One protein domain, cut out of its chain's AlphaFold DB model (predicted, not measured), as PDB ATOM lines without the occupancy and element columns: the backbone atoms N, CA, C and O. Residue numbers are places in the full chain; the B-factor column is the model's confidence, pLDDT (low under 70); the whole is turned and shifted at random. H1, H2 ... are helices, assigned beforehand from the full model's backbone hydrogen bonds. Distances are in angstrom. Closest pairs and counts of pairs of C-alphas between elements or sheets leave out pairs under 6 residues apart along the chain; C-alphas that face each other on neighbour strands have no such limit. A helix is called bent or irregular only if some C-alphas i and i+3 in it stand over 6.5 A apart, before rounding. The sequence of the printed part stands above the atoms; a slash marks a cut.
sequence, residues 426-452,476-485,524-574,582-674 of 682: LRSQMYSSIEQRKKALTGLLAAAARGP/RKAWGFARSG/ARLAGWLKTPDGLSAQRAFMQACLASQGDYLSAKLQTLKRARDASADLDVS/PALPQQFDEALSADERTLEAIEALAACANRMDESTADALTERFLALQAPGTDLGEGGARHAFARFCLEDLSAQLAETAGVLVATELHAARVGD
ATOM      1  N   LEU A 426       7.246  55.152  31.135       86.06
ATOM      2  CA  LEU A 426       6.447  54.889  32.333       86.06
ATOM      3  C   LEU A 426       5.484  53.703  32.144       86.06
ATOM      4  O   LEU A 426       5.381  52.826  33.005       86.06
ATOM      5  N   ARG A 427       4.828  53.601  30.981       87.56
ATOM      6  CA  ARG A 427       3.975  52.444  30.636       87.56
ATOM      7  C   ARG A 427       4.774  51.144  30.520       87.56
ATOM      8  O   ARG A 427       4.297  50.095  30.958       87.56
ATOM      9  N   SER A 428       5.991  51.198  29.980       88.56
ATOM     10  CA  SER A 428       6.878  50.030  29.897       88.56
ATOM     11  C   SER A 428       7.366  49.565  31.275       88.56
ATOM     12  O   SER A 428       7.415  48.361  31.537       88.56
ATOM     13  N   GLN A 429       7.644  50.499  32.187       90.06
ATOM     14  CA  GLN A 429       7.999  50.205  33.575       90.06
ATOM     15  C   GLN A 429       6.814  49.595  34.324       90.06
ATOM     16  O   GLN A 429       6.979  48.578  34.998       90.06
ATOM     17  N   MET A 430       5.602  50.116  34.116       90.12
ATOM     18  CA  MET A 430       4.387  49.508  34.656       90.12
ATOM     19  C   MET A 430       4.198  48.070  34.167       90.12
ATOM     20  O   MET A 430       3.874  47.163  34.933       90.12
ATOM     21  N   TYR A 431       4.426  47.828  32.876       90.75
ATOM     22  CA  TYR A 431       4.373  46.475  32.338       90.75
ATOM     23  C   TYR A 431       5.420  45.557  32.984       90.75
ATOM     24  O   TYR A 431       5.106  44.416  33.331       90.75
ATOM     25  N   SER A 432       6.636  46.061  33.211       89.69
ATOM     26  CA  SER A 432       7.688  45.302  33.890       89.69
ATOM     27  C   SER A 432       7.326  44.959  35.343       89.69
ATOM     28  O   SER A 432       7.535  43.817  35.755       89.69
ATOM     29  N   SER A 433       6.680  45.873  36.083       91.00
ATOM     30  CA  SER A 433       6.204  45.599  37.448       91.00
ATOM     31  C   SER A 433       5.120  44.518  37.453       91.00
ATOM     32  O   SER A 433       5.120  43.623  38.297       91.00
ATOM     33  N   ILE A 434       4.221  44.522  36.461       89.06
ATOM     34  CA  ILE A 434       3.207  43.473  36.290       89.06
ATOM     35  C   ILE A 434       3.861  42.111  36.017       89.06
ATOM     36  O   ILE A 434       3.454  41.106  36.607       89.06
ATOM     37  N   GLU A 435       4.863  42.048  35.136       88.75
ATOM     38  CA  GLU A 435       5.585  40.801  34.851       88.75
ATOM     39  C   GLU A 435       6.309  40.263  36.088       88.75
ATOM     40  O   GLU A 435       6.241  39.061  36.360       88.75
ATOM     41  N   GLN A 436       6.952  41.138  36.863       88.81
ATOM     42  CA  GLN A 436       7.635  40.768  38.102       88.81
ATOM     43  C   GLN A 436       6.654  40.231  39.153       88.81
ATOM     44  O   GLN A 436       6.864  39.126  39.662       88.81
ATOM     45  N   ARG A 437       5.534  40.927  39.401       88.88
ATOM     46  CA  ARG A 437       4.465  40.465  40.311       88.88
ATOM     47  C   ARG A 437       3.888  39.120  39.876       88.88
ATOM     48  O   ARG A 437       3.708  38.213  40.689       88.88
ATOM     49  N   LYS A 438       3.660  38.939  38.572       87.25
ATOM     50  CA  LYS A 438       3.186  37.664  38.020       87.25
ATOM     51  C   LYS A 438       4.213  36.544  38.209       87.25
ATOM     52  O   LYS A 438       3.837  35.433  38.575       87.25
ATOM     53  N   LYS A 439       5.500  36.819  37.983       86.06
ATOM     54  CA  LYS A 439       6.589  35.855  38.202       86.06
ATOM     55  C   LYS A 439       6.682  35.453  39.675       86.06
ATOM     56  O   LYS A 439       6.815  34.261  39.956       86.06
ATOM     57  N   ALA A 440       6.554  36.409  40.595       87.56
ATOM     58  CA  ALA A 440       6.510  36.150  42.031       87.56
ATOM     59  C   ALA A 440       5.318  35.252  42.400       87.56
ATOM     60  O   ALA A 440       5.503  34.248  43.089       87.56
ATOM     61  N   LEU A 441       4.118  35.545  41.880       87.12
ATOM     62  CA  LEU A 441       2.920  34.729  42.103       87.12
ATOM     63  C   LEU A 441       3.101  33.294  41.588       87.12
ATOM     64  O   LEU A 441       2.828  32.332  42.306       87.12
ATOM     65  N   THR A 442       3.595  33.128  40.358       83.50
ATOM     66  CA  THR A 442       3.880  31.798  39.797       83.50
ATOM     67  C   THR A 442       4.921  31.055  40.644       83.50
ATOM     68  O   THR A 442       4.777  29.852  40.863       83.50
ATOM     69  N   GLY A 443       5.935  31.757  41.160       83.81
ATOM     70  CA  GLY A 443       6.933  31.208  42.081       83.81
ATOM     71  C   GLY A 443       6.319  30.696  43.387       83.81
ATOM     72  O   GLY A 443       6.561  29.544  43.756       83.81
ATOM     73  N   LEU A 444       5.468  31.501  44.028       87.44
ATOM     74  CA  LEU A 444       4.737  31.144  45.249       87.44
ATOM     75  C   LEU A 444       3.868  29.896  45.038       87.44
ATOM     76  O   LEU A 444       3.966  28.925  45.786       87.44
ATOM     77  N   LEU A 445       3.054  29.884  43.981       85.50
ATOM     78  CA  LEU A 445       2.162  28.761  43.677       85.50
ATOM     79  C   LEU A 445       2.933  27.485  43.308       85.50
ATOM     80  O   LEU A 445       2.493  26.377  43.618       85.50
ATOM     81  N   ALA A 446       4.094  27.614  42.661       81.19
ATOM     82  CA  ALA A 446       4.961  26.479  42.361       81.19
ATOM     83  C   ALA A 446       5.697  25.943  43.602       81.19
ATOM     84  O   ALA A 446       5.987  24.745  43.660       81.19
ATOM     85  N   ALA A 447       6.010  26.794  44.583       83.19
ATOM     86  CA  ALA A 447       6.508  26.366  45.888       83.19
ATOM     87  C   ALA A 447       5.419  25.600  46.654       83.19
ATOM     88  O   ALA A 447       5.655  24.460  47.050       83.19
ATOM     89  N   ALA A 448       4.199  26.146  46.711       83.12
ATOM     90  CA  ALA A 448       3.047  25.477  47.313       83.12
ATOM     91  C   ALA A 448       2.785  24.103  46.681       83.12
ATOM     92  O   ALA A 448       2.588  23.118  47.379       83.12
ATOM     93  N   ALA A 449       2.862  23.994  45.352       75.06
ATOM     94  CA  ALA A 449       2.643  22.732  44.644       75.06
ATOM     95  C   ALA A 449       3.715  21.651  44.903       75.06
ATOM     96  O   ALA A 449       3.480  20.495  44.551       75.06
ATOM     97  N   ARG A 450       4.882  22.006  45.460       74.44
ATOM     98  CA  ARG A 450       5.967  21.070  45.812       74.44
ATOM     99  C   ARG A 450       5.928  20.613  47.276       74.44
ATOM    100  O   ARG A 450       6.687  19.714  47.622       74.44
ATOM    101  N   GLY A 451       5.070  21.205  48.108       64.31
ATOM    102  CA  GLY A 451       4.955  20.866  49.528       64.31
ATOM    103  C   GLY A 451       4.421  19.446  49.798       64.31
ATOM    104  O   GLY A 451       3.829  18.817  48.911       64.31
ATOM    105  N   PRO A 452       4.614  18.922  51.023       53.06
ATOM    106  CA  PRO A 452       4.166  17.584  51.412       53.06
ATOM    107  C   PRO A 452       2.644  17.420  51.244       53.06
ATOM    108  O   PRO A 452       1.861  18.266  51.666       53.06
ATOM    109  N   ARG A 476       3.024  25.806  34.199       54.03
ATOM    110  CA  ARG A 476       2.108  24.653  34.060       54.03
ATOM    111  C   ARG A 476       1.670  24.046  35.400       54.03
ATOM    112  O   ARG A 476       0.491  23.721  35.554       54.03
ATOM    113  N   LYS A 477       2.587  23.878  36.361       53.69
ATOM    114  CA  LYS A 477       2.267  23.333  37.695       53.69
ATOM    115  C   LYS A 477       1.454  24.330  38.530       53.69
ATOM    116  O   LYS A 477       0.438  23.936  39.105       53.69
ATOM    117  N   ALA A 478       1.828  25.609  38.509       48.62
ATOM    118  CA  ALA A 478       1.118  26.690  39.196       48.62
ATOM    119  C   ALA A 478      -0.319  26.874  38.671       48.62
ATOM    120  O   ALA A 478      -1.279  26.874  39.444       48.62
ATOM    121  N   TRP A 479      -0.508  26.918  37.347       53.34
ATOM    122  CA  TRP A 479      -1.843  27.014  36.750       53.34
ATOM    123  C   TRP A 479      -2.650  25.722  36.888       53.34
ATOM    124  O   TRP A 479      -3.872  25.785  36.981       53.34
ATOM    125  N   GLY A 480      -2.012  24.549  36.948       53.97
ATOM    126  CA  GLY A 480      -2.684  23.288  37.277       53.97
ATOM    127  C   GLY A 480      -3.288  23.288  38.686       53.97
ATOM    128  O   GLY A 480      -4.403  22.789  38.874       53.97
ATOM    129  N   PHE A 481      -2.589  23.897  39.648       49.19
ATOM    130  CA  PHE A 481      -3.063  24.106  41.016       49.19
ATOM    131  C   PHE A 481      -4.243  25.094  41.062       49.19
ATOM    132  O   PHE A 481      -5.305  24.736  41.575       49.19
ATOM    133  N   ALA A 482      -4.131  26.266  40.427       49.97
ATOM    134  CA  ALA A 482      -5.206  27.270  40.380       49.97
ATOM    135  C   ALA A 482      -6.448  26.799  39.588       49.97
ATOM    136  O   ALA A 482      -7.592  26.955  40.013       49.97
ATOM    137  N   ARG A 483      -6.250  26.113  38.455       51.78
ATOM    138  CA  ARG A 483      -7.328  25.601  37.584       51.78
ATOM    139  C   ARG A 483      -8.015  24.347  38.140       51.78
ATOM    140  O   ARG A 483      -8.977  23.850  37.549       51.78
ATOM    141  N   SER A 484      -7.563  23.832  39.286       50.00
ATOM    142  CA  SER A 484      -8.240  22.739  39.991       50.00
ATOM    143  C   SER A 484      -9.665  23.113  40.431       50.00
ATOM    144  O   SER A 484     -10.522  22.228  40.461       50.00
ATOM    145  N   GLY A 485      -9.969  24.406  40.610       48.69
ATOM    146  CA  GLY A 485     -11.301  24.897  40.985       48.69
ATOM    147  C   GLY A 485     -12.419  24.498  40.012       48.69
ATOM    148  O   GLY A 485     -13.462  24.008  40.434       48.69
ATOM    149  N   ALA A 524      -8.172  26.749  50.646       77.44
ATOM    150  CA  ALA A 524      -7.967  26.155  51.967       77.44
ATOM    151  C   ALA A 524      -6.632  25.401  52.044       77.44
ATOM    152  O   ALA A 524      -5.947  25.450  53.063       77.44
ATOM    153  N   ARG A 525      -6.228  24.750  50.944       80.06
ATOM    154  CA  ARG A 525      -4.932  24.061  50.849       80.06
ATOM    155  C   ARG A 525      -3.758  25.032  50.853       80.06
ATOM    156  O   ARG A 525      -2.805  24.808  51.589       80.06
ATOM    157  N   LEU A 526      -3.834  26.106  50.066       84.81
ATOM    158  CA  LEU A 526      -2.805  27.142  50.054       84.81
ATOM    159  C   LEU A 526      -2.717  27.818  51.428       84.81
ATOM    160  O   LEU A 526      -1.630  27.906  51.979       84.81
ATOM    161  N   ALA A 527      -3.851  28.188  52.027       87.44
ATOM    162  CA  ALA A 527      -3.907  28.773  53.365       87.44
ATOM    163  C   ALA A 527      -3.302  27.855  54.442       87.44
ATOM    164  O   ALA A 527      -2.594  28.335  55.321       87.44
ATOM    165  N   GLY A 528      -3.541  26.542  54.361       86.19
ATOM    166  CA  GLY A 528      -2.915  25.559  55.248       86.19
ATOM    167  C   GLY A 528      -1.401  25.466  55.051       86.19
ATOM    168  O   GLY A 528      -0.657  25.464  56.028       86.19
ATOM    169  N   TRP A 529      -0.929  25.459  53.802       88.69
ATOM    170  CA  TRP A 529       0.505  25.436  53.499       88.69
ATOM    171  C   TRP A 529       1.226  26.719  53.937       88.69
ATOM    172  O   TRP A 529       2.347  26.641  54.427       88.69
ATOM    173  N   LEU A 530       0.584  27.885  53.847       90.12
ATOM    174  CA  LEU A 530       1.157  29.169  54.283       90.12
ATOM    175  C   LEU A 530       1.449  29.242  55.793       90.12
ATOM    176  O   LEU A 530       2.204  30.115  56.214       90.12
ATOM    177  N   LYS A 531       0.885  28.325  56.592       89.06
ATOM    178  CA  LYS A 531       1.203  28.168  58.022       89.06
ATOM    179  C   LYS A 531       2.493  27.381  58.270       89.06
ATOM    180  O   LYS A 531       2.988  27.367  59.386       89.06
ATOM    181  N   THR A 532       3.029  26.701  57.258       90.00
ATOM    182  CA  THR A 532       4.308  25.988  57.376       90.00
ATOM    183  C   THR A 532       5.486  26.968  57.282       90.00
ATOM    184  O   THR A 532       5.342  28.007  56.631       90.00
ATOM    185  N   PRO A 533       6.668  26.648  57.849       88.31
ATOM    186  CA  PRO A 533       7.863  27.491  57.719       88.31
ATOM    187  C   PRO A 533       8.234  27.783  56.255       88.31
ATOM    188  O   PRO A 533       8.529  28.924  55.891       88.31
ATOM    189  N   ASP A 534       8.118  26.772  55.389       88.19
ATOM    190  CA  ASP A 534       8.346  26.902  53.947       88.19
ATOM    191  C   ASP A 534       7.337  27.861  53.303       88.19
ATOM    192  O   ASP A 534       7.718  28.753  52.542       88.19
ATOM    193  N   GLY A 535       6.053  27.719  53.642       89.31
ATOM    194  CA  GLY A 535       4.992  28.603  53.163       89.31
ATOM    195  C   GLY A 535       5.170  30.049  53.617       89.31
ATOM    196  O   GLY A 535       4.985  30.969  52.818       89.31
ATOM    197  N   LEU A 536       5.597  30.259  54.863       90.81
ATOM    198  CA  LEU A 536       5.870  31.582  55.422       90.81
ATOM    199  C   LEU A 536       7.058  32.254  54.726       90.81
ATOM    200  O   LEU A 536       6.967  33.427  54.357       90.81
ATOM    201  N   SER A 537       8.145  31.517  54.482       91.38
ATOM    202  CA  SER A 537       9.310  32.037  53.753       91.38
ATOM    203  C   SER A 537       8.966  32.417  52.308       91.38
ATOM    204  O   SER A 537       9.334  33.497  51.837       91.38
ATOM    205  N   ALA A 538       8.180  31.582  51.621       90.50
ATOM    206  CA  ALA A 538       7.733  31.842  50.258       90.50
ATOM    207  C   ALA A 538       6.760  33.026  50.191       90.50
ATOM    208  O   ALA A 538       6.844  33.837  49.267       90.50
ATOM    209  N   GLN A 539       5.871  33.163  51.179       93.88
ATOM    210  CA  GLN A 539       5.006  34.331  51.304       93.88
ATOM    211  C   GLN A 539       5.816  35.610  51.515       93.88
ATOM    212  O   GLN A 539       5.529  36.611  50.859       93.88
ATOM    213  N   ARG A 540       6.846  35.577  52.372       93.69
ATOM    214  CA  ARG A 540       7.742  36.721  52.604       93.69
ATOM    215  C   ARG A 540       8.375  37.186  51.299       93.69
ATOM    216  O   ARG A 540       8.239  38.348  50.930       93.69
ATOM    217  N   ALA A 541       8.998  36.251  50.582       92.81
ATOM    218  CA  ALA A 541       9.669  36.521  49.317       92.81
ATOM    219  C   ALA A 541       8.699  37.070  48.259       92.81
ATOM    220  O   ALA A 541       9.033  37.996  47.522       92.81
ATOM    221  N   PHE A 542       7.478  36.533  48.204       94.12
ATOM    222  CA  PHE A 542       6.432  37.038  47.322       94.12
ATOM    223  C   PHE A 542       6.028  38.479  47.665       94.12
ATOM    224  O   PHE A 542       5.989  39.328  46.774       94.12
ATOM    225  N   MET A 543       5.741  38.767  48.940       94.75
ATOM    226  CA  MET A 543       5.339  40.104  49.386       94.75
ATOM    227  C   MET A 543       6.443  41.127  49.109       94.75
ATOM    228  O   MET A 543       6.162  42.183  48.552       94.75
ATOM    229  N   GLN A 544       7.698  40.783  49.411       93.50
ATOM    230  CA  GLN A 544       8.865  41.621  49.122       93.50
ATOM    231  C   GLN A 544       9.012  41.909  47.627       93.50
ATOM    232  O   GLN A 544       9.176  43.063  47.244       93.50
ATOM    233  N   ALA A 545       8.906  40.885  46.774       92.69
ATOM    234  CA  ALA A 545       9.006  41.064  45.327       92.69
ATOM    235  C   ALA A 545       7.894  41.974  44.781       92.69
ATOM    236  O   ALA A 545       8.154  42.820  43.927       92.69
ATOM    237  N   CYS A 546       6.665  41.830  45.288       92.44
ATOM    238  CA  CYS A 546       5.551  42.693  44.909       92.44
ATOM    239  C   CYS A 546       5.784  44.149  45.330       92.44
ATOM    240  O   CYS A 546       5.689  45.035  44.480       92.44
ATOM    241  N   LEU A 547       6.143  44.382  46.596       93.81
ATOM    242  CA  LEU A 547       6.377  45.725  47.134       93.81
ATOM    243  C   LEU A 547       7.558  46.419  46.450       93.81
ATOM    244  O   LEU A 547       7.419  47.571  46.059       93.81
ATOM    245  N   ALA A 548       8.669  45.713  46.222       93.00
ATOM    246  CA  ALA A 548       9.822  46.258  45.504       93.00
ATOM    247  C   ALA A 548       9.445  46.686  44.077       93.00
ATOM    248  O   ALA A 548       9.660  47.830  43.697       93.00
ATOM    249  N   SER A 549       8.770  45.809  43.321       91.50
ATOM    250  CA  SER A 549       8.363  46.119  41.941       91.50
ATOM    251  C   SER A 549       7.391  47.302  41.830       91.50
ATOM    252  O   SER A 549       7.394  48.022  40.831       91.50
ATOM    253  N   GLN A 550       6.531  47.496  42.836       90.31
ATOM    254  CA  GLN A 550       5.618  48.637  42.901       90.31
ATOM    255  C   GLN A 550       6.329  49.911  43.349       90.31
ATOM    256  O   GLN A 550       6.049  50.961  42.779       90.31
ATOM    257  N   GLY A 551       7.247  49.811  44.315       90.88
ATOM    258  CA  GLY A 551       8.108  50.914  44.739       90.88
ATOM    259  C   GLY A 551       8.899  51.471  43.560       90.88
ATOM    260  O   GLY A 551       8.741  52.642  43.234       90.88
ATOM    261  N   ASP A 552       9.616  50.611  42.829       90.81
ATOM    262  CA  ASP A 552      10.400  50.993  41.646       90.81
ATOM    263  C   ASP A 552       9.552  51.741  40.601       90.81
ATOM    264  O   ASP A 552       9.959  52.773  40.059       90.81
ATOM    265  N   TYR A 553       8.340  51.240  40.328       90.88
ATOM    266  CA  TYR A 553       7.409  51.891  39.407       90.88
ATOM    267  C   TYR A 553       6.923  53.247  39.930       90.88
ATOM    268  O   TYR A 553       6.909  54.217  39.172       90.88
ATOM    269  N   LEU A 554       6.521  53.339  41.201       89.31
ATOM    270  CA  LEU A 554       6.022  54.583  41.787       89.31
ATOM    271  C   LEU A 554       7.113  55.648  41.876       89.31
ATOM    272  O   LEU A 554       6.846  56.800  41.548       89.31
ATOM    273  N   SER A 555       8.346  55.280  42.218       90.62
ATOM    274  CA  SER A 555       9.481  56.206  42.193       90.62
ATOM    275  C   SER A 555       9.700  56.773  40.788       90.62
ATOM    276  O   SER A 555       9.855  57.985  40.625       90.62
ATOM    277  N   ALA A 556       9.640  55.931  39.752       88.25
ATOM    278  CA  ALA A 556       9.765  56.390  38.372       88.25
ATOM    279  C   ALA A 556       8.563  57.241  37.914       88.25
ATOM    280  O   ALA A 556       8.735  58.244  37.212       88.25
ATOM    281  N   LYS A 557       7.346  56.901  38.361       88.25
ATOM    282  CA  LYS A 557       6.128  57.696  38.145       88.25
ATOM    283  C   LYS A 557       6.266  59.090  38.752       88.25
ATOM    284  O   LYS A 557       6.030  60.069  38.052       88.25
ATOM    285  N   LEU A 558       6.709  59.188  40.004       88.25
ATOM    286  CA  LEU A 558       6.927  60.456  40.701       88.25
ATOM    287  C   LEU A 558       7.961  61.329  39.989       88.25
ATOM    288  O   LEU A 558       7.712  62.511  39.775       88.25
ATOM    289  N   GLN A 559       9.092  60.758  39.567       87.44
ATOM    290  CA  GLN A 559      10.102  61.497  38.797       87.44
ATOM    291  C   GLN A 559       9.535  62.035  37.478       87.44
ATOM    292  O   GLN A 559       9.781  63.185  37.118       87.44
ATOM    293  N   THR A 560       8.742  61.222  36.780       83.81
ATOM    294  CA  THR A 560       8.115  61.602  35.507       83.81
ATOM    295  C   THR A 560       7.073  62.707  35.701       83.81
ATOM    296  O   THR A 560       7.038  63.662  34.929       83.81
ATOM    297  N   LEU A 561       6.255  62.616  36.754       82.50
ATOM    298  CA  LEU A 561       5.253  63.628  37.089       82.50
ATOM    299  C   LEU A 561       5.884  64.950  37.542       82.50
ATOM    300  O   LEU A 561       5.384  66.000  37.154       82.50
ATOM    301  N   LYS A 562       6.992  64.920  38.298       84.31
ATOM    302  CA  LYS A 562       7.742  66.132  38.680       84.31
ATOM    303  C   LYS A 562       8.249  66.872  37.441       84.31
ATOM    304  O   LYS A 562       7.942  68.043  37.275       84.31
ATOM    305  N   ARG A 563       8.876  66.157  36.500       81.25
ATOM    306  CA  ARG A 563       9.308  66.741  35.215       81.25
ATOM    307  C   ARG A 563       8.154  67.344  34.418       81.25
ATOM    308  O   ARG A 563       8.290  68.424  33.858       81.25
ATOM    309  N   ALA A 564       7.017  66.653  34.363       76.88
ATOM    310  CA  ALA A 564       5.843  67.148  33.652       76.88
ATOM    311  C   ALA A 564       5.209  68.375  34.325       76.88
ATOM    312  O   ALA A 564       4.719  69.264  33.630       76.88
ATOM    313  N   ARG A 565       5.234  68.437  35.661       79.81
ATOM    314  CA  ARG A 565       4.815  69.612  36.432       79.81
ATOM    315  C   ARG A 565       5.700  70.812  36.109       79.81
ATOM    316  O   ARG A 565       5.156  71.866  35.802       79.81
ATOM    317  N   ASP A 566       7.018  70.632  36.136       77.81
ATOM    318  CA  ASP A 566       7.983  71.703  35.861       77.81
ATOM    319  C   ASP A 566       7.799  72.232  34.427       77.81
ATOM    320  O   ASP A 566       7.586  73.425  34.225       77.81
ATOM    321  N   ALA A 567       7.701  71.328  33.444       72.12
ATOM    322  CA  ALA A 567       7.411  71.685  32.054       72.12
ATOM    323  C   ALA A 567       6.054  72.397  31.879       72.12
ATOM    324  O   ALA A 567       5.906  73.280  31.036       72.12
ATOM    325  N   SER A 568       5.040  72.025  32.669       68.81
ATOM    326  CA  SER A 568       3.730  72.682  32.641       68.81
ATOM    327  C   SER A 568       3.737  74.060  33.304       68.81
ATOM    328  O   SER A 568       2.930  74.902  32.910       68.81
ATOM    329  N   ALA A 569       4.577  74.289  34.314       67.94
ATOM    330  CA  ALA A 569       4.682  75.578  34.990       67.94
ATOM    331  C   ALA A 569       5.291  76.639  34.061       67.94
ATOM    332  O   ALA A 569       4.793  77.764  34.007       67.94
ATOM    333  N   ASP A 570       6.281  76.255  33.253       61.53
ATOM    334  CA  ASP A 570       6.902  77.132  32.252       61.53
ATOM    335  C   ASP A 570       5.907  77.580  31.163       61.53
ATOM    336  O   ASP A 570       5.953  78.715  30.681       61.53
ATOM    337  N   LEU A 571       4.949  76.713  30.813       59.78
ATOM    338  CA  LEU A 571       3.874  77.026  29.864       59.78
ATOM    339  C   LEU A 571       2.841  78.014  30.441       59.78
ATOM    340  O   LEU A 571       2.366  78.886  29.711       59.78
ATOM    341  N   ASP A 572       2.517  77.918  31.735       53.53
ATOM    342  CA  ASP A 572       1.489  78.743  32.398       53.53
ATOM    343  C   ASP A 572       1.950  80.200  32.629       53.53
ATOM    344  O   ASP A 572       1.161  81.144  32.532       53.53
ATOM    345  N   VAL A 573       3.259  80.420  32.825       49.53
ATOM    346  CA  VAL A 573       3.860  81.770  32.923       49.53
ATOM    347  C   VAL A 573       3.638  82.590  31.642       49.53
ATOM    348  O   VAL A 573       3.538  83.817  31.706       49.53
ATOM    349  N   SER A 574       3.474  81.924  30.498       47.03
ATOM    350  CA  SER A 574       3.230  82.559  29.198       47.03
ATOM    351  C   SER A 574       1.743  82.840  28.919       47.03
ATOM    352  O   SER A 574       1.431  83.655  28.054       47.03
ATOM    353  N   PRO A 582      -8.937  74.479  37.941       48.69
ATOM    354  CA  PRO A 582      -7.684  74.210  38.644       48.69
ATOM    355  C   PRO A 582      -6.580  74.060  37.600       48.69
ATOM    356  O   PRO A 582      -6.696  73.232  36.689       48.69
ATOM    357  N   ALA A 583      -5.567  74.921  37.700       61.28
ATOM    358  CA  ALA A 583      -4.449  74.945  36.774       61.28
ATOM    359  C   ALA A 583      -3.838  73.536  36.713       61.28
ATOM    360  O   ALA A 583      -3.740  72.848  37.728       61.28
ATOM    361  N   LEU A 584      -3.459  73.085  35.521       64.56
ATOM    362  CA  LEU A 584      -2.860  71.770  35.268       64.56
ATOM    363  C   LEU A 584      -1.727  71.399  36.274       64.56
ATOM    364  O   LEU A 584      -1.695  70.248  36.719       64.56
ATOM    365  N   PRO A 585      -0.904  72.356  36.765       68.19
ATOM    366  CA  PRO A 585       0.031  72.142  37.878       68.19
ATOM    367  C   PRO A 585      -0.600  71.674  39.200       68.19
ATOM    368  O   PRO A 585      -0.052  70.793  39.857       68.19
ATOM    369  N   GLN A 586      -1.775  72.186  39.579       72.06
ATOM    370  CA  GLN A 586      -2.476  71.780  40.804       72.06
ATOM    371  C   GLN A 586      -2.921  70.310  40.740       72.06
ATOM    372  O   GLN A 586      -2.859  69.590  41.734       72.06
ATOM    373  N   GLN A 587      -3.322  69.835  39.556       72.19
ATOM    374  CA  GLN A 587      -3.679  68.426  39.356       72.19
ATOM    375  C   GLN A 587      -2.455  67.506  39.470       72.19
ATOM    376  O   GLN A 587      -2.580  66.379  39.958       72.19
ATOM    377  N   PHE A 588      -1.276  67.977  39.043       76.38
ATOM    378  CA  PHE A 588      -0.019  67.268  39.273       76.38
ATOM    379  C   PHE A 588       0.362  67.256  40.753       76.38
ATOM    380  O   PHE A 588       0.768  66.207  41.239       76.38
ATOM    381  N   ASP A 589       0.157  68.350  41.486       80.75
ATOM    382  CA  ASP A 589       0.459  68.427  42.923       80.75
ATOM    383  C   ASP A 589      -0.396  67.470  43.756       80.75
ATOM    384  O   ASP A 589       0.117  66.737  44.606       80.75
ATOM    385  N   GLU A 590      -1.694  67.398  43.464       83.00
ATOM    386  CA  GLU A 590      -2.586  66.424  44.095       83.00
ATOM    387  C   GLU A 590      -2.134  64.984  43.806       83.00
ATOM    388  O   GLU A 590      -2.055  64.166  44.727       83.00
ATOM    389  N   ALA A 591      -1.791  64.679  42.549       79.81
ATOM    390  CA  ALA A 591      -1.333  63.352  42.142       79.81
ATOM    391  C   ALA A 591       0.013  62.971  42.781       79.81
ATOM    392  O   ALA A 591       0.142  61.861  43.294       79.81
ATOM    393  N   LEU A 592       0.976  63.896  42.797       84.94
ATOM    394  CA  LEU A 592       2.278  63.722  43.440       84.94
ATOM    395  C   LEU A 592       2.102  63.429  44.929       84.94
ATOM    396  O   LEU A 592       2.627  62.429  45.408       84.94
ATOM    397  N   SER A 593       1.291  64.220  45.637       86.50
ATOM    398  CA  SER A 593       1.076  64.026  47.076       86.50
ATOM    399  C   SER A 593       0.411  62.684  47.414       86.50
ATOM    400  O   SER A 593       0.684  62.096  48.460       86.50
ATOM    401  N   ALA A 594      -0.470  62.179  46.542       85.62
ATOM    402  CA  ALA A 594      -1.116  60.881  46.717       85.62
ATOM    403  C   ALA A 594      -0.152  59.715  46.431       85.62
ATOM    404  O   ALA A 594      -0.126  58.731  47.179       85.62
ATOM    405  N   ASP A 595       0.648  59.830  45.370       87.12
ATOM    406  CA  ASP A 595       1.645  58.825  44.993       87.12
ATOM    407  C   ASP A 595       2.803  58.771  46.015       87.12
ATOM    408  O   ASP A 595       3.246  57.674  46.353       87.12
ATOM    409  N   GLU A 596       3.235  59.910  46.574       90.56
ATOM    410  CA  GLU A 596       4.259  59.992  47.633       90.56
ATOM    411  C   GLU A 596       3.812  59.261  48.907       90.56
ATOM    412  O   GLU A 596       4.520  58.375  49.381       90.56
ATOM    413  N   ARG A 597       2.587  59.509  49.395       89.31
ATOM    414  CA  ARG A 597       2.031  58.768  50.550       89.31
ATOM    415  C   ARG A 597       1.946  57.263  50.298       89.31
ATOM    416  O   ARG A 597       2.123  56.458  51.210       89.31
ATOM    417  N   THR A 598       1.630  56.875  49.064       87.56
ATOM    418  CA  THR A 598       1.536  55.460  48.686       87.56
ATOM    419  C   THR A 598       2.918  54.811  48.670       87.56
ATOM    420  O   THR A 598       3.066  53.688  49.158       87.56
ATOM    421  N   LEU A 599       3.932  55.516  48.161       90.62
ATOM    422  CA  LEU A 599       5.320  55.062  48.178       90.62
ATOM    423  C   LEU A 599       5.831  54.901  49.616       90.62
ATOM    424  O   LEU A 599       6.326  53.828  49.952       90.62
ATOM    425  N   GLU A 600       5.612  55.890  50.484       92.12
ATOM    426  CA  GLU A 600       5.979  55.817  51.908       92.12
ATOM    427  C   GLU A 600       5.332  54.609  52.605       92.12
ATOM    428  O   GLU A 600       5.984  53.878  53.356       92.12
ATOM    429  N   ALA A 601       4.051  54.342  52.326       90.38
ATOM    430  CA  ALA A 601       3.350  53.183  52.872       90.38
ATOM    431  C   ALA A 601       3.942  51.848  52.379       90.38
ATOM    432  O   ALA A 601       4.045  50.894  53.159       90.38
ATOM    433  N   ILE A 602       4.342  51.773  51.103       91.38
ATOM    434  CA  ILE A 602       5.001  50.598  50.512       91.38
ATOM    435  C   ILE A 602       6.378  50.380  51.137       91.38
ATOM    436  O   ILE A 602       6.680  49.254  51.536       91.38
ATOM    437  N   GLU A 603       7.188  51.428  51.263       92.38
ATOM    438  CA  GLU A 603       8.532  51.362  51.848       92.38
ATOM    439  C   GLU A 603       8.482  50.951  53.323       92.38
ATOM    440  O   GLU A 603       9.205  50.041  53.744       92.38
ATOM    441  N   ALA A 604       7.560  51.532  54.097       91.62
ATOM    442  CA  ALA A 604       7.338  51.157  55.490       91.62
ATOM    443  C   ALA A 604       6.928  49.681  55.625       91.62
ATOM    444  O   ALA A 604       7.445  48.955  56.480       91.62
ATOM    445  N   LEU A 605       6.021  49.203  54.766       92.56
ATOM    446  CA  LEU A 605       5.600  47.804  54.777       92.56
ATOM    447  C   LEU A 605       6.720  46.861  54.317       92.56
ATOM    448  O   LEU A 605       6.873  45.784  54.895       92.56
ATOM    449  N   ALA A 606       7.523  47.255  53.326       91.19
ATOM    450  CA  ALA A 606       8.666  46.482  52.848       91.19
ATOM    451  C   ALA A 606       9.726  46.312  53.950       91.19
ATOM    452  O   ALA A 606      10.219  45.201  54.168       91.19
ATOM    453  N   ALA A 607      10.007  47.374  54.711       90.25
ATOM    454  CA  ALA A 607      10.899  47.322  55.866       90.25
ATOM    455  C   ALA A 607      10.394  46.349  56.948       90.25
ATOM    456  O   ALA A 607      11.180  45.577  57.504       90.25
ATOM    457  N   CYS A 608       9.082  46.329  57.214       89.69
ATOM    458  CA  CYS A 608       8.479  45.370  58.140       89.69
ATOM    459  C   CYS A 608       8.492  43.930  57.599       89.69
ATOM    460  O   CYS A 608       8.791  43.000  58.347       89.69
ATOM    461  N   ALA A 609       8.221  43.729  56.306       88.00
ATOM    462  CA  ALA A 609       8.192  42.407  55.676       88.00
ATOM    463  C   ALA A 609       9.547  41.680  55.768       88.00
ATOM    464  O   ALA A 609       9.581  40.457  55.901       88.00
ATOM    465  N   ASN A 610      10.664  42.421  55.790       84.12
ATOM    466  CA  ASN A 610      12.006  41.864  56.013       84.12
ATOM    467  C   ASN A 610      12.161  41.166  57.367       84.12
ATOM    468  O   ASN A 610      12.969  40.248  57.493       84.12
ATOM    469  N   ARG A 611      11.375  41.574  58.366       87.94
ATOM    470  CA  ARG A 611      11.398  41.029  59.729       87.94
ATOM    471  C   ARG A 611      10.234  40.075  60.005       87.94
ATOM    472  O   ARG A 611      10.051  39.682  61.149       87.94
ATOM    473  N   MET A 612       9.450  39.716  58.984       88.00
ATOM    474  CA  MET A 612       8.241  38.909  59.155       88.00
ATOM    475  C   MET A 612       8.574  37.523  59.702       88.00
ATOM    476  O   MET A 612       9.150  36.714  58.987       88.00
ATOM    477  N   ASP A 613       8.152  37.215  60.914       90.06
ATOM    478  CA  ASP A 613       8.232  35.904  61.563       90.06
ATOM    479  C   ASP A 613       6.826  35.291  61.729       90.06
ATOM    480  O   ASP A 613       5.846  35.825  61.216       90.06
ATOM    481  N   GLU A 614       6.707  34.152  62.414       87.00
ATOM    482  CA  GLU A 614       5.405  33.506  62.642       87.00
ATOM    483  C   GLU A 614       4.447  34.385  63.461       87.00
ATOM    484  O   GLU A 614       3.255  34.428  63.158       87.00
ATOM    485  N   SER A 615       4.975  35.145  64.428       87.88
ATOM    486  CA  SER A 615       4.181  35.994  65.322       87.88
ATOM    487  C   SER A 615       3.614  37.244  64.634       87.88
ATOM    488  O   SER A 615       2.508  37.681  64.948       87.88
ATOM    489  N   THR A 616       4.334  37.802  63.657       89.81
ATOM    490  CA  THR A 616       3.947  39.031  62.940       89.81
ATOM    491  C   THR A 616       3.299  38.779  61.583       89.81
ATOM    492  O   THR A 616       2.745  39.705  60.981       89.81
ATOM    493  N   ALA A 617       3.349  37.548  61.073       88.00
ATOM    494  CA  ALA A 617       2.951  37.259  59.703       88.00
ATOM    495  C   ALA A 617       1.485  37.570  59.397       88.00
ATOM    496  O   ALA A 617       1.213  38.100  58.323       88.00
ATOM    497  N   ASP A 618       0.546  37.288  60.300       89.69
ATOM    498  CA  ASP A 618      -0.873  37.555  60.038       89.69
ATOM    499  C   ASP A 618      -1.152  39.064  59.976       89.69
ATOM    500  O   ASP A 618      -1.708  39.535  58.986       89.69
ATOM    501  N   ALA A 619      -0.628  39.848  60.925       90.56
ATOM    502  CA  ALA A 619      -0.749  41.308  60.919       90.56
ATOM    503  C   ALA A 619      -0.095  41.956  59.680       90.56
ATOM    504  O   ALA A 619      -0.642  42.886  59.082       90.56
ATOM    505  N   LEU A 620       1.071  41.461  59.250       91.31
ATOM    506  CA  LEU A 620       1.730  41.950  58.032       91.31
ATOM    507  C   LEU A 620       0.987  41.531  56.762       91.31
ATOM    508  O   LEU A 620       0.927  42.306  55.806       91.31
ATOM    509  N   THR A 621       0.381  40.345  56.762       91.62
ATOM    510  CA  THR A 621      -0.488  39.879  55.675       91.62
ATOM    511  C   THR A 621      -1.715  40.775  55.546       91.62
ATOM    512  O   THR A 621      -2.056  41.178  54.439       91.62
ATOM    513  N   GLU A 622      -2.352  41.136  56.658       91.06
ATOM    514  CA  GLU A 622      -3.505  42.041  56.674       91.06
ATOM    515  C   GLU A 622      -3.147  43.428  56.144       91.06
ATOM    516  O   GLU A 622      -3.834  43.940  55.261       91.06
ATOM    517  N   ARG A 623      -2.029  44.010  56.599       90.56
ATOM    518  CA  ARG A 623      -1.544  45.305  56.090       90.56
ATOM    519  C   ARG A 623      -1.228  45.254  54.597       90.56
ATOM    520  O   ARG A 623      -1.552  46.189  53.869       90.56
ATOM    521  N   PHE A 624      -0.632  44.158  54.129       92.25
ATOM    522  CA  PHE A 624      -0.383  43.945  52.707       92.25
ATOM    523  C   PHE A 624      -1.683  43.850  51.906       92.25
ATOM    524  O   PHE A 624      -1.809  44.506  50.876       92.25
ATOM    525  N   LEU A 625      -2.671  43.091  52.381       90.94
ATOM    526  CA  LEU A 625      -3.969  42.980  51.712       90.94
ATOM    527  C   LEU A 625      -4.735  44.303  51.710       90.94
ATOM    528  O   LEU A 625      -5.325  44.644  50.692       90.94
ATOM    529  N   ALA A 626      -4.682  45.076  52.793       88.31
ATOM    530  CA  ALA A 626      -5.300  46.399  52.855       88.31
ATOM    531  C   ALA A 626      -4.713  47.362  51.809       88.31
ATOM    532  O   ALA A 626      -5.450  48.156  51.227       88.31
ATOM    533  N   LEU A 627      -3.405  47.259  51.545       86.44
ATOM    534  CA  LEU A 627      -2.710  48.068  50.547       86.44
ATOM    535  C   LEU A 627      -2.988  47.601  49.108       86.44
ATOM    536  O   LEU A 627      -3.224  48.424  48.230       86.44
ATOM    537  N   GLN A 628      -2.963  46.289  48.851       85.06
ATOM    538  CA  GLN A 628      -3.098  45.724  47.497       85.06
ATOM    539  C   GLN A 628      -4.552  45.539  47.041       85.06
ATOM    540  O   GLN A 628      -4.852  45.542  45.847       85.06
ATOM    541  N   ALA A 629      -5.457  45.313  47.986       80.50
ATOM    542  CA  ALA A 629      -6.856  45.003  47.745       80.50
ATOM    543  C   ALA A 629      -7.722  45.641  48.850       80.50
ATOM    544  O   ALA A 629      -8.260  44.937  49.715       80.50
ATOM    545  N   PRO A 630      -7.859  46.981  48.848       74.56
ATOM    546  CA  PRO A 630      -8.664  47.684  49.839       74.56
ATOM    547  C   PRO A 630     -10.110  47.170  49.828       74.56
ATOM    548  O   PRO A 630     -10.727  47.024  48.772       74.56
ATOM    549  N   GLY A 631     -10.647  46.875  51.016       68.31
ATOM    550  CA  GLY A 631     -11.977  46.273  51.181       68.31
ATOM    551  C   GLY A 631     -12.006  44.741  51.146       68.31
ATOM    552  O   GLY A 631     -13.089  44.157  51.111       68.31
ATOM    553  N   THR A 632     -10.846  44.074  51.168       72.25
ATOM    554  CA  THR A 632     -10.784  42.615  51.344       72.25
ATOM    555  C   THR A 632     -11.360  42.225  52.703       72.25
ATOM    556  O   THR A 632     -10.757  42.490  53.739       72.25
ATOM    557  N   ASP A 633     -12.516  41.563  52.694       72.06
ATOM    558  CA  ASP A 633     -13.068  40.924  53.888       72.06
ATOM    559  C   ASP A 633     -12.191  39.727  54.285       72.06
ATOM    560  O   ASP A 633     -12.006  38.794  53.491       72.06
ATOM    561  N   LEU A 634     -11.645  39.782  55.502       72.44
ATOM    562  CA  LEU A 634     -10.810  38.733  56.090       72.44
ATOM    563  C   LEU A 634     -11.630  37.467  56.396       72.44
ATOM    564  O   LEU A 634     -11.084  36.359  56.352       72.44
ATOM    565  N   GLY A 635     -12.943  37.611  56.619       65.56
ATOM    566  CA  GLY A 635     -13.877  36.521  56.903       65.56
ATOM    567  C   GLY A 635     -13.483  35.633  58.094       65.56
ATOM    568  O   GLY A 635     -12.519  35.879  58.814       65.56
ATOM    569  N   GLU A 636     -14.207  34.523  58.278       59.59
ATOM    570  CA  GLU A 636     -13.941  33.538  59.350       59.59
ATOM    571  C   GLU A 636     -12.617  32.761  59.166       59.59
ATOM    572  O   GLU A 636     -12.173  32.051  60.065       59.59
ATOM    573  N   GLY A 637     -11.983  32.857  57.990       64.69
ATOM    574  CA  GLY A 637     -10.759  32.126  57.646       64.69
ATOM    575  C   GLY A 637      -9.451  32.829  58.031       64.69
ATOM    576  O   GLY A 637      -8.386  32.214  57.916       64.69
ATOM    577  N   GLY A 638      -9.520  34.092  58.464       83.44
ATOM    578  CA  GLY A 638      -8.368  34.907  58.853       83.44
ATOM    579  C   GLY A 638      -7.448  35.314  57.692       83.44
ATOM    580  O   GLY A 638      -7.667  34.980  56.521       83.44
ATOM    581  N   ALA A 639      -6.363  36.018  58.030       86.75
ATOM    582  CA  ALA A 639      -5.445  36.658  57.084       86.75
ATOM    583  C   ALA A 639      -4.883  35.720  56.002       86.75
ATOM    584  O   ALA A 639      -4.828  36.075  54.824       86.75
ATOM    585  N   ARG A 640      -4.506  34.485  56.361       87.31
ATOM    586  CA  ARG A 640      -3.926  33.512  55.411       87.31
ATOM    587  C   ARG A 640      -4.923  32.999  54.388       87.31
ATOM    588  O   ARG A 640      -4.546  32.715  53.252       87.31
ATOM    589  N   HIS A 641      -6.189  32.868  54.775       86.38
ATOM    590  CA  HIS A 641      -7.232  32.453  53.849       86.38
ATOM    591  C   HIS A 641      -7.573  33.582  52.876       86.38
ATOM    592  O   HIS A 641      -7.635  33.349  51.668       86.38
ATOM    593  N   ALA A 642      -7.684  34.812  53.385       86.56
ATOM    594  CA  ALA A 642      -7.846  36.004  52.561       86.56
ATOM    595  C   ALA A 642      -6.671  36.184  51.583       86.56
ATOM    596  O   ALA A 642      -6.885  36.430  50.398       86.56
ATOM    597  N   PHE A 643      -5.437  35.952  52.035       90.69
ATOM    598  CA  PHE A 643      -4.247  36.010  51.187       90.69
ATOM    599  C   PHE A 643      -4.210  34.913  50.119       90.69
ATOM    600  O   PHE A 643      -3.844  35.172  48.971       90.69
ATOM    601  N   ALA A 644      -4.626  33.691  50.460       87.19
ATOM    602  CA  ALA A 644      -4.740  32.608  49.493       87.19
ATOM    603  C   ALA A 644      -5.775  32.924  48.401       87.19
ATOM    604  O   ALA A 644      -5.487  32.706  47.219       87.19
ATOM    605  N   ARG A 645      -6.940  33.473  48.776       83.81
ATOM    606  CA  ARG A 645      -7.956  33.951  47.825       83.81
ATOM    607  C   ARG A 645      -7.402  35.069  46.949       83.81
ATOM    608  O   ARG A 645      -7.482  34.976  45.727       83.81
ATOM    609  N   PHE A 646      -6.750  36.057  47.561       87.06
ATOM    610  CA  PHE A 646      -6.110  37.153  46.842       87.06
ATOM    611  C   PHE A 646      -5.119  36.639  45.789       87.06
ATOM    612  O   PHE A 646      -5.183  37.036  44.631       87.06
ATOM    613  N   CYS A 647      -4.245  35.693  46.138       86.06
ATOM    614  CA  CYS A 647      -3.269  35.138  45.198       86.06
ATOM    615  C   CYS A 647      -3.915  34.336  44.056       86.06
ATOM    616  O   CYS A 647      -3.466  34.412  42.909       86.06
ATOM    617  N   LEU A 648      -4.932  33.524  44.358       79.19
ATOM    618  CA  LEU A 648      -5.532  32.599  43.391       79.19
ATOM    619  C   LEU A 648      -6.553  33.265  42.469       79.19
ATOM    620  O   LEU A 648      -6.658  32.876  41.303       79.19
ATOM    621  N   GLU A 649      -7.294  34.244  42.978       76.94
ATOM    622  CA  GLU A 649      -8.422  34.854  42.282       76.94
ATOM    623  C   GLU A 649      -8.123  36.321  41.956       76.94
ATOM    624  O   GLU A 649      -7.966  36.662  40.776       76.94
ATOM    625  N   ASP A 650      -7.957  37.156  42.983       78.38
ATOM    626  CA  ASP A 650      -8.005  38.615  42.845       78.38
ATOM    627  C   ASP A 650      -6.775  39.186  42.133       78.38
ATOM    628  O   ASP A 650      -6.910  39.841  41.102       78.38
ATOM    629  N   LEU A 651      -5.563  38.872  42.593       81.00
ATOM    630  CA  LEU A 651      -4.320  39.399  42.029       81.00
ATOM    631  C   LEU A 651      -4.137  38.985  40.568       81.00
ATOM    632  O   LEU A 651      -3.722  39.777  39.723       81.00
ATOM    633  N   SER A 652      -4.454  37.731  40.239       76.75
ATOM    634  CA  SER A 652      -4.334  37.246  38.862       76.75
ATOM    635  C   SER A 652      -5.286  37.986  37.914       76.75
ATOM    636  O   SER A 652      -4.928  38.269  36.763       76.75
ATOM    637  N   ALA A 653      -6.487  38.319  38.400       74.75
ATOM    638  CA  ALA A 653      -7.475  39.093  37.669       74.75
ATOM    639  C   ALA A 653      -7.044  40.558  37.547       74.75
ATOM    640  O   ALA A 653      -7.044  41.068  36.426       74.75
ATOM    641  N   GLN A 654      -6.599  41.173  38.647       79.44
ATOM    642  CA  GLN A 654      -6.075  42.538  38.704       79.44
ATOM    643  C   GLN A 654      -4.914  42.715  37.721       79.44
ATOM    644  O   GLN A 654      -5.035  43.487  36.778       79.44
ATOM    645  N   LEU A 655      -3.845  41.915  37.816       81.50
ATOM    646  CA  LEU A 655      -2.686  42.018  36.916       81.50
ATOM    647  C   LEU A 655      -3.072  41.849  35.436       81.50
ATOM    648  O   LEU A 655      -2.534  42.524  34.554       81.50
ATOM    649  N   ALA A 656      -4.015  40.951  35.133       79.75
ATOM    650  CA  ALA A 656      -4.511  40.764  33.771       79.75
ATOM    651  C   ALA A 656      -5.381  41.937  33.284       79.75
ATOM    652  O   ALA A 656      -5.404  42.223  32.079       79.75
ATOM    653  N   GLU A 657      -6.109  42.582  34.191       79.81
ATOM    654  CA  GLU A 657      -6.900  43.780  33.941       79.81
ATOM    655  C   GLU A 657      -6.000  44.988  33.706       79.81
ATOM    656  O   GLU A 657      -6.089  45.573  32.627       79.81
ATOM    657  N   THR A 658      -5.058  45.272  34.608       81.50
ATOM    658  CA  THR A 658      -4.088  46.369  34.491       81.50
ATOM    659  C   THR A 658      -3.273  46.254  33.201       81.50
ATOM    660  O   THR A 658      -3.189  47.202  32.419       81.50
ATOM    661  N   ALA A 659      -2.775  45.057  32.869       84.44
ATOM    662  CA  ALA A 659      -2.067  44.826  31.608       84.44
ATOM    663  C   ALA A 659      -2.974  44.967  30.371       84.44
ATOM    664  O   ALA A 659      -2.497  45.144  29.246       84.44
ATOM    665  N   GLY A 660      -4.286  44.814  30.542       82.50
ATOM    666  CA  GLY A 660      -5.284  45.051  29.508       82.50
ATOM    667  C   GLY A 660      -5.635  46.527  29.330       82.50
ATOM    668  O   GLY A 660      -5.877  46.924  28.184       82.50
ATOM    669  N   VAL A 661      -5.623  47.300  30.420       83.75
ATOM    670  CA  VAL A 661      -5.751  48.763  30.438       83.75
ATOM    671  C   VAL A 661      -4.548  49.399  29.749       83.75
ATOM    672  O   VAL A 661      -4.762  50.217  28.868       83.75
ATOM    673  N   LEU A 662      -3.313  48.932  29.985       86.31
ATOM    674  CA  LEU A 662      -2.125  49.415  29.252       86.31
ATOM    675  C   LEU A 662      -2.294  49.332  27.724       86.31
ATOM    676  O   LEU A 662      -2.068  50.300  27.007       86.31
ATOM    677  N   VAL A 663      -2.800  48.204  27.213       87.44
ATOM    678  CA  VAL A 663      -3.092  48.058  25.772       87.44
ATOM    679  C   VAL A 663      -4.189  49.028  25.313       87.44
ATOM    680  O   VAL A 663      -4.161  49.502  24.180       87.44
ATOM    681  N   ALA A 664      -5.186  49.304  26.159       83.75
ATOM    682  CA  ALA A 664      -6.214  50.297  25.856       83.75
ATOM    683  C   ALA A 664      -5.648  51.727  25.857       83.75
ATOM    684  O   ALA A 664      -6.077  52.528  25.025       83.75
ATOM    685  N   THR A 665      -4.674  52.019  26.722       84.56
ATOM    686  CA  THR A 665      -3.927  53.280  26.762       84.56
ATOM    687  C   THR A 665      -3.127  53.488  25.483       84.56
ATOM    688  O   THR A 665      -3.258  54.549  24.888       84.56
ATOM    689  N   GLU A 666      -2.431  52.472  24.961       86.50
ATOM    690  CA  GLU A 666      -1.735  52.582  23.662       86.50
ATOM    691  C   GLU A 666      -2.685  52.887  22.504       86.50
ATOM    692  O   GLU A 666      -2.445  53.778  21.693       86.50
ATOM    693  N   LEU A 667      -3.816  52.177  22.443       86.19
ATOM    694  CA  LEU A 667      -4.848  52.430  21.433       86.19
ATOM    695  C   LEU A 667      -5.483  53.816  21.594       86.19
ATOM    696  O   LEU A 667      -6.021  54.362  20.634       86.19
ATOM    697  N   HIS A 668      -5.498  54.374  22.805       81.56
ATOM    698  CA  HIS A 668      -5.981  55.726  23.053       81.56
ATOM    699  C   HIS A 668      -4.944  56.765  22.619       81.56
ATOM    700  O   HIS A 668      -5.301  57.640  21.834       81.56
ATOM    701  N   ALA A 669      -3.686  56.616  23.036       79.94
ATOM    702  CA  ALA A 669      -2.575  57.492  22.677       79.94
ATOM    703  C   ALA A 669      -2.381  57.572  21.154       79.94
ATOM    704  O   ALA A 669      -2.297  58.661  20.598       79.94
ATOM    705  N   ALA A 670      -2.436  56.437  20.448       83.44
ATOM    706  CA  ALA A 670      -2.325  56.420  18.988       83.44
ATOM    707  C   ALA A 670      -3.465  57.184  18.286       83.44
ATOM    708  O   ALA A 670      -3.234  57.852  17.281       83.44
ATOM    709  N   ARG A 671      -4.692  57.124  18.825       83.38
ATOM    710  CA  ARG A 671      -5.847  57.878  18.303       83.38
ATOM    711  C   ARG A 671      -5.748  59.378  18.599       83.38
ATOM    712  O   ARG A 671      -6.105  60.176  17.737       83.38
ATOM    713  N   VAL A 672      -5.242  59.754  19.775       78.06
ATOM    714  CA  VAL A 672      -4.983  61.161  20.121       78.06
ATOM    715  C   VAL A 672      -3.910  61.721  19.188       78.06
ATOM    716  O   VAL A 672      -4.128  62.757  18.567       78.06
ATOM    717  N   GLY A 673      -2.809  60.990  18.987       75.69
ATOM    718  CA  GLY A 673      -1.744  61.378  18.061       75.69
ATOM    719  C   GLY A 673      -2.215  61.539  16.610       75.69
ATOM    720  O   GLY A 673      -1.761  62.445  15.917       75.69
ATOM    721  N   ASP A 674      -3.152  60.709  16.146       81.94
ATOM    722  CA  ASP A 674      -3.775  60.859  14.823       81.94
ATOM    723  C   ASP A 674      -4.650  62.125  14.736       81.94
ATOM    724  O   ASP A 674      -4.534  62.909  13.795       81.94
TER     725      ASP A 674
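What this domain is: This is residues 426 to 452, 476 to 485, 524 to 574 and 582 to 674 of the 682 residues of an uncharacterized protein of Cupriavidus gilardii J11 (UniProt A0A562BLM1). Three long helices lie side by side in a row, with H4 in the middle between H1 and H5, and H4 makes most of the long axis. Over one side of this row, toward the end where H4 begins, H6 packs on H5, H7a crosses H6, and H7b runs back along H1 until its end, residues 667 to 674, sticks out; the short H2 and H3 pack on H1 and H7a at that same end. The printed part has 181 residues with seven named helices, H1 to H7 in chain order, and no named strand: the class is all helix. It is only just compact, close to loose, with a radius of gyration of the C-alphas of 19.0 A, and elongated, spanning 68 by 36 by 25 A.

Where its parts are: Find C-alpha 533 at (7.863, 27.491, 57.719); from there H4, residues 533 to 572, runs 57.5 A to C-alpha 572 at (1.489, 78.743, 32.398). H1, residues 426 to 448, is 33.2 A long, and H5, residues 584 to 609, is 37.4 A. Look for H2 at residues 476 to 482, H3 at 524 to 529 and H6 at 617 to 628. H7, residues 638 to 674, was assigned as one helix by its hydrogen bonds but is bent: C-alphas 648 and 651 are 7.0 A apart. Its arms are H7a, residues 638 to 648, and H7b, residues 651 to 674, 34.7 A long and ending at C-alpha 674 at (-3.775, 60.859, 14.823).

How they stand to each other: Begin at H4: it touches H1, opposite ways at a shallow tilt of 6 degrees, the closest C-alphas being those of Ser 433 and Ser 549, 5.0 A apart. H4 also touches H5, opposite ways at 20 degrees, closest at the C-alphas of Arg 565 and Pro 585, 5.6 A. H1 and H5 are apart. H4, H5 and H6 form an up and down bundle, each helix running against the one before. H5 and H6 are a helical hairpin; H5 touches H6 with residues 605 to 609 alone, and H6 touches H5 with residues 620 to 624 alone, the closest C-alphas being those of Ala 609 and Leu 620, 6.9 A apart. H6 touches H7a at a steep tilt of 48 degrees, closest at the C-alphas of Asp 618 and Ala 639, 5.5 A. H7a also touches H3, about perpendicular at 77 degrees, closest at the C-alphas of Ala 527 and His 641, 5.0 A. H7a and H7b stand at a steep tilt of 47 degrees. H7b touches H1 with residues 652 to 662 alone, closest at the C-alphas of Ile 434 and Leu 655, 6.1 A. H2 touches H1, about perpendicular at 82 degrees, closest at the C-alphas of Ala 446 and Ala 478, 5.0 A. Every O i to N i+4 pair is within hydrogen-bond range in H1, H2, H3, H5, H6 and H7a; H4 has 35 of 36 and H7b 18 of 20.

The domain as a whole: The two C-alphas farthest apart are those of Pro 452 and Ser 574, 68.7 A. Look for three cuts: residues 453 to 475, 486 to 523 and 575 to 581 are not printed, with C-alpha gaps of 18.8 A, 11.5 A and 16.7 A. Of the links printed whole, H3 to H4 is tight, and H5 to H6 and H6 to H7 are short. The mean pLDDT of the printed part is 81.6; 27 residues are under 70, among them 476 to 485 and 568 to 574.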